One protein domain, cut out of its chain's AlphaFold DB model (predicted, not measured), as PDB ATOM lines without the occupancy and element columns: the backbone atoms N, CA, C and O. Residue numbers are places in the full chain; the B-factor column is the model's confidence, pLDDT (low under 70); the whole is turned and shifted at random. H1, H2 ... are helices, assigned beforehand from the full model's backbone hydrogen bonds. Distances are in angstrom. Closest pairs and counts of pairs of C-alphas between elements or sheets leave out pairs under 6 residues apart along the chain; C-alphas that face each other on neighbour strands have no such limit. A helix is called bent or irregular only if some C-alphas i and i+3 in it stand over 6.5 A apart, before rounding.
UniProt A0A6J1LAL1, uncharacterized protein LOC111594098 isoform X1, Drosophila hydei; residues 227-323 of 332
ATOM      1  N   LYS A 227     203.363 150.151 179.262       70.81
ATOM      2  CA  LYS A 227     204.414 150.767 178.430       70.81
ATOM      3  C   LYS A 227     204.992 152.044 179.054       70.81
ATOM      4  O   LYS A 227     206.179 152.315 178.888       70.81
ATOM      5  N   GLU A 228     204.192 152.821 179.775       78.88
ATOM      6  CA  GLU A 228     204.631 154.035 180.477       78.88
ATOM      7  C   GLU A 228     205.371 153.698 181.770       78.88
ATOM      8  O   GLU A 228     206.410 154.297 182.054       78.88
ATOM      9  N   GLN A 229     204.920 152.666 182.486       75.12
ATOM     10  CA  GLN A 229     205.647 152.115 183.633       75.12
ATOM     11  C   GLN A 229     207.045 151.628 183.216       75.12
ATOM     12  O   GLN A 229     208.041 152.012 183.830       75.12
ATOM     13  N   LEU A 230     207.147 150.881 182.107       78.31
ATOM     14  CA  LEU A 230     208.437 150.475 181.537       78.31
ATOM     15  C   LEU A 230     209.295 151.678 181.112       78.31
ATOM     16  O   LEU A 230     210.476 151.716 181.449       78.31
ATOM     17  N   LYS A 231     208.729 152.697 180.447       77.44
ATOM     18  CA  LYS A 231     209.461 153.939 180.120       77.44
ATOM     19  C   LYS A 231     209.998 154.646 181.369       77.44
ATOM     20  O   LYS A 231     211.116 155.156 181.337       77.44
ATOM     21  N   LYS A 232     209.240 154.662 182.468       79.06
ATOM     22  CA  LYS A 232     209.674 155.240 183.748       79.06
ATOM     23  C   LYS A 232     210.820 154.438 184.370       79.06
ATOM     24  O   LYS A 232     211.822 155.034 184.749       79.06
ATOM     25  N   VAL A 233     210.733 153.105 184.374       76.75
ATOM     26  CA  VAL A 233     211.818 152.206 184.818       76.75
ATOM     27  C   VAL A 233     213.081 152.388 183.965       76.75
ATOM     28  O   VAL A 233     214.169 152.533 184.516       76.75
ATOM     29  N   PHE A 234     212.957 152.480 182.638       78.81
ATOM     30  CA  PHE A 234     214.089 152.781 181.754       78.81
ATOM     31  C   PHE A 234     214.657 154.194 181.965       78.81
ATOM     32  O   PHE A 234     215.861 154.384 181.822       78.81
ATOM     33  N   LYS A 235     213.844 155.185 182.347       80.75
ATOM     34  CA  LYS A 235     214.328 156.542 182.654       80.75
ATOM     35  C   LYS A 235     215.030 156.631 184.014       80.75
ATOM     36  O   LYS A 235     216.013 157.353 184.134       80.75
ATOM     37  N   GLU A 236     214.538 155.918 185.027       78.00
ATOM     38  CA  GLU A 236     215.100 155.927 186.387       78.00
ATOM     39  C   GLU A 236     216.312 154.993 186.538       78.00
ATOM     40  O   GLU A 236     217.228 155.307 187.295       78.00
ATOM     41  N   TYR A 237     216.348 153.875 185.803       77.25
ATOM     42  CA  TYR A 237     217.358 152.819 185.970       77.25
ATOM     43  C   TYR A 237     218.107 152.454 184.683       77.25
ATOM     44  O   TYR A 237     218.996 151.609 184.730       77.25
ATOM     45  N   GLY A 238     217.809 153.078 183.538       81.69
ATOM     46  CA  GLY A 238     218.403 152.728 182.240       81.69
ATOM     47  C   GLY A 238     219.928 152.798 182.207       81.69
ATOM     48  O   GLY A 238     220.561 151.868 181.720       81.69
ATOM     49  N   ALA A 239     220.532 153.837 182.792       82.94
ATOM     50  CA  ALA A 239     221.990 153.943 182.893       82.94
ATOM     51  C   ALA A 239     222.591 152.772 183.695       82.94
ATOM     52  O   ALA A 239     223.552 152.139 183.261       82.94
ATOM     53  N   THR A 240     221.973 152.427 184.827       82.44
ATOM     54  CA  THR A 240     222.351 151.279 185.660       82.44
ATOM     55  C   THR A 240     222.195 149.966 184.887       82.44
ATOM     56  O   THR A 240     223.134 149.174 184.844       82.44
ATOM     57  N   ILE A 241     221.059 149.761 184.210       83.31
ATOM     58  CA  ILE A 241     220.788 148.591 183.359       83.31
ATOM     59  C   ILE A 241     221.861 148.444 182.275       83.31
ATOM     60  O   ILE A 241     222.368 147.344 182.094       83.31
ATOM     61  N   VAL A 242     222.251 149.527 181.593       83.88
ATOM     62  CA  VAL A 242     223.295 149.493 180.553       83.88
ATOM     63  C   VAL A 242     224.652 149.089 181.135       83.88
ATOM     64  O   VAL A 242     225.286 148.187 180.591       83.88
ATOM     65  N   VAL A 243     225.076 149.671 182.263       86.19
ATOM     66  CA  VAL A 243     226.345 149.302 182.922       86.19
ATOM     67  C   VAL A 243     226.349 147.826 183.337       86.19
ATOM     68  O   VAL A 243     227.308 147.110 183.043       86.19
ATOM     69  N   PHE A 244     225.265 147.331 183.943       84.00
ATOM     70  CA  PHE A 244     225.146 145.910 184.290       84.00
ATOM     71  C   PHE A 244     225.047 145.001 183.062       84.00
ATOM     72  O   PHE A 244     225.595 143.902 183.085       84.00
ATOM     73  N   HIS A 245     224.417 145.447 181.974       86.25
ATOM     74  CA  HIS A 245     224.350 144.681 180.735       86.25
ATOM     75  C   HIS A 245     225.728 144.565 180.070       86.25
ATOM     76  O   HIS A 245     226.085 143.485 179.603       86.25
ATOM     77  N   VAL A 246     226.551 145.618 180.085       87.94
ATOM     78  CA  VAL A 246     227.949 145.554 179.621       87.94
ATOM     79  C   VAL A 246     228.788 144.653 180.538       87.94
ATOM     80  O   VAL A 246     229.475 143.757 180.047       87.94
ATOM     81  N   GLY A 247     228.673 144.809 181.861       89.31
ATOM     82  CA  GLY A 247     229.401 143.990 182.839       89.31
ATOM     83  C   GLY A 247     229.073 142.494 182.750       89.31
ATOM     84  O   GLY A 247     229.981 141.670 182.644       89.31
ATOM     85  N   ILE A 248     227.784 142.130 182.698       84.81
ATOM     86  CA  ILE A 248     227.369 140.729 182.524       84.81
ATOM     87  C   ILE A 248     227.793 140.186 181.153       84.81
ATOM     88  O   ILE A 248     228.015 138.986 181.018       84.81
ATOM     89  N   SER A 249     227.911 141.045 180.132       86.94
ATOM     90  CA  SER A 249     228.349 140.627 178.799       86.94
ATOM     91  C   SER A 249     229.816 140.230 178.792       86.94
ATOM     92  O   SER A 249     230.141 139.168 178.271       86.94
ATOM     93  N   LEU A 250     230.675 141.042 179.412       88.06
ATOM     94  CA  LEU A 250     232.096 140.739 179.588       88.06
ATOM     95  C   LEU A 250     232.292 139.479 180.442       88.06
ATOM     96  O   LEU A 250     233.061 138.600 180.058       88.06
ATOM     97  N   LEU A 251     231.546 139.346 181.544       89.31
ATOM     98  CA  LEU A 251     231.606 138.167 182.411       89.31
ATOM     99  C   LEU A 251     231.119 136.892 181.698       89.31
ATOM    100  O   LEU A 251     231.756 135.849 181.804       89.31
ATOM    101  N   SER A 252     230.024 136.976 180.937       84.69
ATOM    102  CA  SER A 252     229.498 135.864 180.134       84.69
ATOM    103  C   SER A 252     230.456 135.467 179.011       84.69
ATOM    104  O   SER A 252     230.708 134.279 178.833       84.69
ATOM    105  N   LEU A 253     231.007 136.436 178.273       87.38
ATOM    106  CA  LEU A 253     231.962 136.176 177.196       87.38
ATOM    107  C   LEU A 253     233.255 135.556 177.742       87.38
ATOM    108  O   LEU A 253     233.737 134.580 177.177       87.38
ATOM    109  N   GLY A 254     233.771 136.068 178.865       88.62
ATOM    110  CA  GLY A 254     234.918 135.489 179.567       88.62
ATOM    111  C   GLY A 254     234.638 134.075 180.083       88.62
ATOM    112  O   GLY A 254     235.457 133.183 179.884       88.62
ATOM    113  N   GLY A 255     233.459 133.835 180.664       88.12
ATOM    114  CA  GLY A 255     233.032 132.505 181.106       88.12
ATOM    115  C   GLY A 255     232.950 131.499 179.956       88.12
ATOM    116  O   GLY A 255     233.550 130.429 180.036       88.12
ATOM    117  N   PHE A 256     232.285 131.852 178.850       85.25
ATOM    118  CA  PHE A 256     232.241 130.996 177.660       85.25
ATOM    119  C   PHE A 256     233.626 130.793 177.040       85.25
ATOM    120  O   PHE A 256     233.932 129.679 176.631       85.25
ATOM    121  N   TYR A 257     234.485 131.817 177.020       89.19
ATOM    122  CA  TYR A 257     235.868 131.676 176.564       89.19
ATOM    123  C   TYR A 257     236.650 130.669 177.416       89.19
ATOM    124  O   TYR A 257     237.302 129.793 176.853       89.19
ATOM    125  N   VAL A 258     236.523 130.724 178.748       89.19
ATOM    126  CA  VAL A 258     237.139 129.733 179.645       89.19
ATOM    127  C   VAL A 258     236.607 128.331 179.343       89.19
ATOM    128  O   VAL A 258     237.419 127.459 179.050       89.19
ATOM    129  N   LEU A 259     235.286 128.110 179.299       86.81
ATOM    130  CA  LEU A 259     234.725 126.780 179.004       86.81
ATOM    131  C   LEU A 259     235.168 126.235 177.629       86.81
ATOM    132  O   LEU A 259     235.539 125.065 177.532       86.81
ATOM    133  N   VAL A 260     235.174 127.069 176.580       83.50
ATOM    134  CA  VAL A 260     235.660 126.678 175.241       83.50
ATOM    135  C   VAL A 260     237.161 126.368 175.276       83.50
ATOM    136  O   VAL A 260     237.590 125.380 174.687       83.50
ATOM    137  N   SER A 261     237.965 127.158 175.996       84.19
ATOM    138  CA  SER A 261     239.404 126.897 176.163       84.19
ATOM    139  C   SER A 261     239.697 125.626 176.972       84.19
ATOM    140  O   SER A 261     240.697 124.963 176.720       84.19
ATOM    141  N   SER A 262     238.796 125.238 177.883       84.19
ATOM    142  CA  SER A 262     238.825 123.957 178.602       84.19
ATOM    143  C   SER A 262     238.348 122.764 177.758       84.19
ATOM    144  O   SER A 262     238.247 121.659 178.284       84.19
ATOM    145  N   GLY A 263     238.028 122.961 176.474       76.88
ATOM    146  CA  GLY A 263     237.591 121.892 175.570       76.88
ATOM    147  C   GLY A 263     236.162 121.393 175.809       76.88
ATOM    148  O   GLY A 263     235.793 120.338 175.291       76.88
ATOM    149  N   ILE A 264     235.338 122.123 176.571       79.25
ATOM    150  CA  ILE A 264     233.940 121.745 176.797       79.25
ATOM    151  C   ILE A 264     233.157 121.950 175.498       79.25
ATOM    152  O   ILE A 264     233.054 123.063 174.978       79.25
ATOM    153  N   ASN A 265     232.593 120.859 174.980       78.31
ATOM    154  CA  ASN A 265     231.837 120.871 173.736       78.31
ATOM    155  C   ASN A 265     230.540 121.687 173.901       78.31
ATOM    156  O   ASN A 265     229.673 121.340 174.700       78.31
ATOM    157  N   MET A 266     230.413 122.772 173.133       73.44
ATOM    158  CA  MET A 266     229.269 123.696 173.180       73.44
ATOM    159  C   MET A 266     228.059 123.229 172.355       73.44
ATOM    160  O   MET A 266     226.982 123.811 172.477       73.44
ATOM    161  N   MET A 267     228.207 122.176 171.540       72.19
ATOM    162  CA  MET A 267     227.136 121.649 170.682       72.19
ATOM    163  C   MET A 267     225.840 121.298 171.448       72.19
ATOM    164  O   MET A 267     224.784 121.768 171.026       72.19
ATOM    165  N   PRO A 268     225.875 120.586 172.601       73.00
ATOM    166  CA  PRO A 268     224.654 120.185 173.315       73.00
ATOM    167  C   PRO A 268     223.872 121.381 173.869       73.00
ATOM    168  O   PRO A 268     222.649 121.366 173.947       73.00
ATOM    169  N   VAL A 269     224.587 122.448 174.236       70.00
ATOM    170  CA  VAL A 269     224.002 123.693 174.752       70.00
ATOM    171  C   VAL A 269     223.255 124.445 173.647       70.00
ATOM    172  O   VAL A 269     222.245 125.094 173.909       70.00
ATOM    173  N   MET A 270     223.741 124.345 172.408       70.06
ATOM    174  CA  MET A 270     223.131 124.976 171.240       70.06
ATOM    175  C   MET A 270     221.933 124.179 170.706       70.06
ATOM    176  O   MET A 270     220.921 124.774 170.334       70.06
ATOM    177  N   GLU A 271     222.017 122.848 170.756       72.62
ATOM    178  CA  GLU A 271     220.919 121.923 170.460       72.62
ATOM    179  C   GLU A 271     219.749 122.098 171.443       72.62
ATOM    180  O   GLU A 271     218.605 122.262 171.020       72.62
ATOM    181  N   PHE A 272     220.032 122.206 172.748       66.00
ATOM    182  CA  PHE A 272     219.016 122.478 173.776       66.00
ATOM    183  C   PHE A 272     218.320 123.843 173.604       66.00
ATOM    184  O   PHE A 272     217.227 124.056 174.130       66.00
ATOM    185  N   LEU A 273     218.930 124.777 172.863       67.12
ATOM    186  CA  LEU A 273     218.349 126.085 172.549       67.12
ATOM    187  C   LEU A 273     217.573 126.120 171.218       67.12
ATOM    188  O   LEU A 273     217.063 127.179 170.852       67.12
ATOM    189  N   GLY A 274     217.465 124.990 170.507       61.78
ATOM    190  CA  GLY A 274     216.614 124.839 169.320       61.78
ATOM    191  C   GLY A 274     217.054 125.645 168.094       61.78
ATOM    192  O   GLY A 274     216.226 125.958 167.239       61.78
ATOM    193  N   ILE A 275     218.333 126.020 168.007       61.97
ATOM    194  CA  ILE A 275     218.878 126.764 166.863       61.97
ATOM    195  C   ILE A 275     219.387 125.778 165.815       61.97
ATOM    196  O   ILE A 275     220.050 124.803 166.159       61.97
ATOM    197  N   GLU A 276     219.108 126.063 164.539       58.59
ATOM    198  CA  GLU A 276     219.584 125.267 163.409       58.59
ATOM    199  C   GLU A 276     221.115 125.126 163.467       58.59
ATOM    200  O   GLU A 276     221.876 126.076 163.253       58.59
ATOM    201  N   SER A 277     221.558 123.928 163.846       60.59
ATOM    202  CA  SER A 277     222.933 123.671 164.262       60.59
ATOM    203  C   SER A 277     223.909 123.668 163.093       60.59
ATOM    204  O   SER A 277     225.077 123.965 163.302       60.59
ATOM    205  N   SER A 278     223.441 123.416 161.868       62.66
ATOM    206  CA  SER A 278     224.220 123.335 160.622       62.66
ATOM    207  C   SER A 278     225.176 124.525 160.428       62.66
ATOM    208  O   SER A 278     226.399 124.372 160.472       62.66
ATOM    209  N   VAL A 279     224.621 125.731 160.277       65.94
ATOM    210  CA  VAL A 279     225.370 126.950 159.927       65.94
ATOM    211  C   VAL A 279     226.270 127.413 161.073       65.94
ATOM    212  O   VAL A 279     227.322 128.004 160.837       65.94
ATOM    213  N   PHE A 280     225.890 127.157 162.327       69.00
ATOM    214  CA  PHE A 280     226.700 127.542 163.485       69.00
ATOM    215  C   PHE A 280     227.768 126.504 163.844       69.00
ATOM    216  O   PHE A 280     228.864 126.906 164.224       69.00
ATOM    217  N   ALA A 281     227.511 125.206 163.667       67.25
ATOM    218  CA  ALA A 281     228.497 124.147 163.871       67.25
ATOM    219  C   ALA A 281     229.684 124.305 162.915       67.25
ATOM    220  O   ALA A 281     230.823 124.204 163.355       67.25
ATOM    221  N   GLU A 282     229.444 124.654 161.646       70.12
ATOM    222  CA  GLU A 282     230.518 124.957 160.689       70.12
ATOM    223  C   GLU A 282     231.363 126.165 161.149       70.12
ATOM    224  O   GLU A 282     232.595 126.107 161.175       70.12
ATOM    225  N   LYS A 283     230.714 127.242 161.617       68.62
ATOM    226  CA  LYS A 283     231.395 128.431 162.176       68.62
ATOM    227  C   LYS A 283     232.167 128.131 163.464       68.62
ATOM    228  O   LYS A 283     233.146 128.819 163.737       68.62
ATOM    229  N   ILE A 284     231.726 127.147 164.246       70.62
ATOM    230  CA  ILE A 284     232.351 126.709 165.502       70.62
ATOM    231  C   ILE A 284     233.517 125.742 165.241       70.62
ATOM    232  O   ILE A 284     234.525 125.815 165.937       70.62
ATOM    233  N   ALA A 285     233.406 124.878 164.228       68.06
ATOM    234  CA  ALA A 285     234.438 123.916 163.838       68.06
ATOM    235  C   ALA A 285     235.622 124.571 163.104       68.06
ATOM    236  O   ALA A 285     236.758 124.131 163.258       68.06
ATOM    237  N   VAL A 286     235.365 125.629 162.327       71.19
ATOM    238  CA  VAL A 286     236.398 126.413 161.614       71.19
ATOM    239  C   VAL A 286     236.853 127.640 162.430       71.19
ATOM    240  O   VAL A 286     237.896 128.233 162.159       71.19
ATOM    241  N   GLY A 287     236.072 128.052 163.433       72.50
ATOM    242  CA  GLY A 287     236.327 129.240 164.244       72.50
ATOM    243  C   GLY A 287     237.398 129.042 165.319       72.50
ATOM    244  O   GLY A 287     237.530 127.978 165.917       72.50
ATOM    245  N   SER A 288     238.132 130.112 165.636       79.44
ATOM    246  CA  SER A 288     238.986 130.129 166.828       79.44
ATOM    247  C   SER A 288     238.147 130.068 168.111       79.44
ATOM    248  O   SER A 288     236.972 130.442 168.121       79.44
ATOM    249  N   THR A 289     238.759 129.667 169.230       82.44
ATOM    250  CA  THR A 289     238.089 129.566 170.544       82.44
ATOM    251  C   THR A 289     237.333 130.842 170.937       82.44
ATOM    252  O   THR A 289     236.243 130.772 171.501       82.44
ATOM    253  N   PHE A 290     237.861 132.014 170.568       84.88
ATOM    254  CA  PHE A 290     237.207 133.308 170.761       84.88
ATOM    255  C   PHE A 290     235.974 133.512 169.863       84.88
ATOM    256  O   PHE A 290     234.945 133.988 170.341       84.88
ATOM    257  N   VAL A 291     236.040 133.127 168.581       84.69
ATOM    258  CA  VAL A 291     234.896 133.205 167.649       84.69
ATOM    259  C   VAL A 291     233.773 132.269 168.099       84.69
ATOM    260  O   VAL A 291     232.614 132.682 168.133       84.69
ATOM    261  N   THR A 292     234.118 131.055 168.525       82.12
ATOM    262  CA  THR A 292     233.180 130.074 169.089       82.12
ATOM    263  C   THR A 292     232.524 130.592 170.371       82.12
ATOM    264  O   THR A 292     231.294 130.604 170.466       82.12
ATOM    265  N   ALA A 293     233.304 131.119 171.321       85.06
ATOM    266  CA  ALA A 293     232.764 131.731 172.538       85.06
ATOM    267  C   ALA A 293     231.850 132.934 172.237       85.06
ATOM    268  O   ALA A 293     230.798 133.084 172.861       85.06
ATOM    269  N   TYR A 294     232.200 133.766 171.249       85.62
ATOM    270  CA  TYR A 294     231.377 134.898 170.816       85.62
ATOM    271  C   TYR A 294     230.074 134.464 170.123       85.62
ATOM    272  O   TYR A 294     229.025 135.065 170.368       85.62
ATOM    273  N   ALA A 295     230.104 133.412 169.299       85.38
ATOM    274  CA  ALA A 295     228.914 132.859 168.652       85.38
ATOM    275  C   ALA A 295     227.903 132.348 169.693       85.38
ATOM    276  O   ALA A 295     226.741 132.763 169.675       85.38
ATOM    277  N   VAL A 296     228.371 131.549 170.658       80.25
ATOM    278  CA  VAL A 296     227.565 131.056 171.787       80.25
ATOM    279  C   VAL A 296     227.041 132.226 172.632       80.25
ATOM    280  O   VAL A 296     225.845 132.325 172.898       80.25
ATOM    281  N   HIS A 297     227.891 133.196 172.975       84.50
ATOM    282  CA  HIS A 297     227.480 134.398 173.706       84.50
ATOM    283  C   HIS A 297     226.383 135.213 172.983       84.50
ATOM    284  O   HIS A 297     225.462 135.732 173.622       84.50
ATOM    285  N   LYS A 298     226.447 135.315 171.648       84.38
ATOM    286  CA  LYS A 298     225.444 136.009 170.823       84.38
ATOM    287  C   LYS A 298     224.115 135.249 170.777       84.38
ATOM    288  O   LYS A 298     223.061 135.878 170.830       84.38
ATOM    289  N   VAL A 299     224.165 133.919 170.744       80.62
ATOM    290  CA  VAL A 299     223.006 133.020 170.883       80.62
ATOM    291  C   VAL A 299     222.320 133.201 172.242       80.62
ATOM    292  O   VAL A 299     221.100 133.326 172.309       80.62
ATOM    293  N   PHE A 300     223.096 133.361 173.314       79.44
ATOM    294  CA  PHE A 300     222.580 133.675 174.649       79.44
ATOM    295  C   PHE A 300     222.072 135.118 174.828       79.44
ATOM    296  O   PHE A 300     221.658 135.481 175.931       79.44
ATOM    297  N   ALA A 301     222.031 135.957 173.784       79.81
ATOM    298  CA  ALA A 301     221.571 137.341 173.911       79.81
ATOM    299  C   ALA A 301     220.143 137.498 174.487       79.81
ATOM    300  O   ALA A 301     219.994 138.342 175.374       79.81
ATOM    301  N   PRO A 302     219.112 136.715 174.093       81.25
ATOM    302  CA  PRO A 302     217.774 136.823 174.685       81.25
ATOM    303  C   PRO A 302     217.762 136.451 176.173       81.25
ATOM    304  O   PRO A 302     217.140 137.140 176.980       81.25
ATOM    305  N   LEU A 303     218.514 135.410 176.547       82.69
ATOM    306  CA  LEU A 303     218.640 134.925 177.924       82.69
ATOM    307  C   LEU A 303     219.414 135.931 178.799       82.69
ATOM    308  O   LEU A 303     219.026 136.228 179.924       82.69
ATOM    309  N   ARG A 304     220.455 136.565 178.251       82.56
ATOM    310  CA  ARG A 304     221.161 137.691 178.885       82.56
ATOM    311  C   ARG A 304     220.241 138.899 179.092       82.56
ATOM    312  O   ARG A 304     220.313 139.552 180.134       82.56
ATOM    313  N   ILE A 305     219.385 139.225 178.121       83.31
ATOM    314  CA  ILE A 305     218.423 140.332 178.238       83.31
ATOM    315  C   ILE A 305     217.384 140.025 179.326       83.31
ATOM    316  O   ILE A 305     217.140 140.884 180.172       83.31
ATOM    317  N   SER A 306     216.829 138.809 179.378       83.56
ATOM    318  CA  SER A 306     215.864 138.440 180.424       83.56
ATOM    319  C   SER A 306     216.494 138.437 181.822       83.56
ATOM    320  O   SER A 306     215.922 139.021 182.745       83.56
ATOM    321  N   ILE A 307     217.705 137.887 181.978       84.00
ATOM    322  CA  ILE A 307     218.405 137.860 183.272       84.00
ATOM    323  C   ILE A 307     218.800 139.270 183.740       84.00
ATOM    324  O   ILE A 307     218.714 139.565 184.933       84.00
ATOM    325  N   THR A 308     219.162 140.179 182.824       84.81
ATOM    326  CA  THR A 308     219.472 141.578 183.179       84.81
ATOM    327  C   THR A 308     218.226 142.387 183.517       84.81
ATOM    328  O   THR A 308     218.255 143.109 184.511       84.81
ATOM    329  N   LEU A 309     217.113 142.229 182.791       79.88
ATOM    330  CA  LEU A 309     215.845 142.880 183.159       79.88
ATOM    331  C   LEU A 309     215.299 142.383 184.506       79.88
ATOM    332  O   LEU A 309     214.769 143.188 185.269       79.88
ATOM    333  N   GLY A 310     215.437 141.089 184.811       81.38
ATOM    334  CA  GLY A 310     214.990 140.513 186.084       81.38
ATOM    335  C   GLY A 310     215.870 140.898 187.280       81.38
ATOM    336  O   GLY A 310     215.353 141.223 188.348       81.38
ATOM    337  N   SER A 311     217.196 140.910 187.108       78.31
ATOM    338  CA  SER A 311     218.143 141.213 188.196       78.31
ATOM    339  C   SER A 311     218.357 142.711 188.441       78.31
ATOM    340  O   SER A 311     218.565 143.105 189.590       78.31
ATOM    341  N   ALA A 312     218.251 143.571 187.421       78.56
ATOM    342  CA  ALA A 312     218.419 145.019 187.567       78.56
ATOM    343  C   ALA A 312     217.552 145.670 188.670       78.56
ATOM    344  O   ALA A 312     218.119 146.406 189.479       78.56
ATOM    345  N   PRO A 313     216.230 145.423 188.800       74.06
ATOM    346  CA  PRO A 313     215.441 146.018 189.883       74.06
ATOM    347  C   PRO A 313     215.877 145.532 191.276       74.06
ATOM    348  O   PRO A 313     215.777 146.286 192.246       74.06
ATOM    349  N   PHE A 314     216.401 144.309 191.392       76.50
ATOM    350  CA  PHE A 314     216.948 143.790 192.648       76.50
ATOM    351  C   PHE A 314     218.298 144.444 192.984       76.50
ATOM    352  O   PHE A 314     218.485 144.953 194.091       76.50
ATOM    353  N   ILE A 315     219.202 144.535 192.002       75.75
ATOM    354  CA  ILE A 315     220.521 145.165 192.159       75.75
ATOM    355  C   ILE A 315     220.401 146.665 192.469       75.75
ATOM    356  O   ILE A 315     221.130 147.187 193.309       75.75
ATOM    357  N   VAL A 316     219.416 147.348 191.880       71.62
ATOM    358  CA  VAL A 316     219.055 148.742 192.183       71.62
ATOM    359  C   VAL A 316     218.599 148.902 193.633       71.62
ATOM    360  O   VAL A 316     219.037 149.835 194.310       71.62
ATOM    361  N   ARG A 317     217.747 148.001 194.144       70.94
ATOM    362  CA  ARG A 317     217.329 148.022 195.559       70.94
ATOM    363  C   ARG A 317     218.525 147.789 196.484       70.94
ATOM    364  O   ARG A 317     218.634 148.479 197.495       70.94
ATOM    365  N   PHE A 318     219.459 146.917 196.105       72.12
ATOM    366  CA  PHE A 318     220.702 146.680 196.843       72.12
ATOM    367  C   PHE A 318     221.649 147.899 196.837       72.12
ATOM    368  O   PHE A 318     222.129 148.308 197.892       72.12
ATOM    369  N   LEU A 319     221.853 148.554 195.689       70.00
ATOM    370  CA  LEU A 319     222.649 149.790 195.559       70.00
ATOM    371  C   LEU A 319     222.032 150.983 196.304       70.00
ATOM    372  O   LEU A 319     222.759 151.786 196.890       70.00
ATOM    373  N   ARG A 320     220.697 151.074 196.335       66.62
ATOM    374  CA  ARG A 320     219.967 152.049 197.159       66.62
ATOM    375  C   ARG A 320     220.088 151.731 198.653       66.62
ATOM    376  O   ARG A 320     220.207 152.658 199.445       66.62
ATOM    377  N   SER A 321     220.116 150.451 199.031       63.09
ATOM    378  CA  SER A 321     220.355 150.009 200.413       63.09
ATOM    379  C   SER A 321     221.791 150.277 200.884       63.09
ATOM    380  O   SER A 321     221.991 150.603 202.048       63.09
ATOM    381  N   LYS A 322     222.785 150.177 199.991       64.69
ATOM    382  CA  LYS A 322     224.199 150.509 200.258       64.69
ATOM    383  C   LYS A 322     224.546 152.000 200.093       64.69
ATOM    384  O   LYS A 322     225.719 152.349 200.101       64.69
ATOM    385  N   GLY A 323     223.556 152.882 199.932       58.50
ATOM    386  CA  GLY A 323     223.749 154.342 199.950       58.50
ATOM    387  C   GLY A 323     224.396 154.973 198.707       58.50
ATOM    388  O   GLY A 323     224.481 156.195 198.638       58.50
TER     389      GLY A 323
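Overview. This is residues 227 to 323 of the 332 residues of the protein "uncharacterized protein LOC111594098 isoform X1" of Drosophila hydei (UniProt A0A6J1LAL1). One long helical arm, H1b, runs lengthwise, and the chain folds back along it through H4 and H5a, which cross it; H2 and the hairpin of H3 and H4 make a small head at one end. At the other end H1a turns off about perpendicular, and residues 227 to 232 and 317 to 323 stick out. The printed part has 97 residues with five named helices, H1 to H5 in chain order, and no named strand: all helix. It is loose, with a radius of gyration of the C-alphas of 16.5 A, and spans 47 by 29 by 18 A.

Arrangement. Begin at H1, residues 227 to 261, assigned as one helix by its hydrogen bonds but bent: C-alphas 236 and 239 are 8.0 A apart, and arms H1a, 227 to 236, and H1b, 239 to 261, stand at 84 degrees. With residues 252 to 261 alone, H1b touches H4, residues 289 to 299, at a steep tilt of 46 degrees, opposite ways; the closest C-alphas, of Tyr 257 and Ala 293, are 5.1 A apart. H5, residues 301 to 321, is likewise one helix by its hydrogen bonds but bent, with C-alphas 310 and 313 6.7 A apart and arms H5a, 301 to 310, and H5b, 313 to 321, at 44 degrees. H1b touches H5a with residues 241 to 249 alone, at a steep tilt of 46 degrees, opposite ways, closest at C-alphas His 245 and Thr 308, 6.3 A. H3, residues 277 to 286, forms a helical hairpin with H4, at a shallow tilt of 22 degrees; C-alphas Ile 284 and Thr 292 are closest, 5.0 A. H2, residues 267 to 271, touches H3, closest at C-alphas Glu 271 and Ser 277, 6.7 A. Every O i to N i+4 pair is within hydrogen-bond range in H1a, H1b, H2, H4, H5a and H5b; in H3, 5 of 6 are.

Along the chain. Find C-alpha 227 at (204.414, 150.767, 178.430), where H1a begins. From C-alpha 239 at (221.990, 153.943, 182.893), H1b runs 32.9 A to C-alpha 261; H4 measures 15.5 A, H1a 14.3 A, H5a 14.2 A, H3 14.0 A and H5b 12.3 A, ending at C-alpha 321, (220.355, 150.009, 200.413).

Size, cuts and confidence. Look to the C-alphas of Ser 278 and Gly 323, the two farthest apart, at 50.1 A. The printed part has no cut, and its four links are tight. Model confidence is under 70 at residues 272 to 281, 283, 285 and 320 to 323.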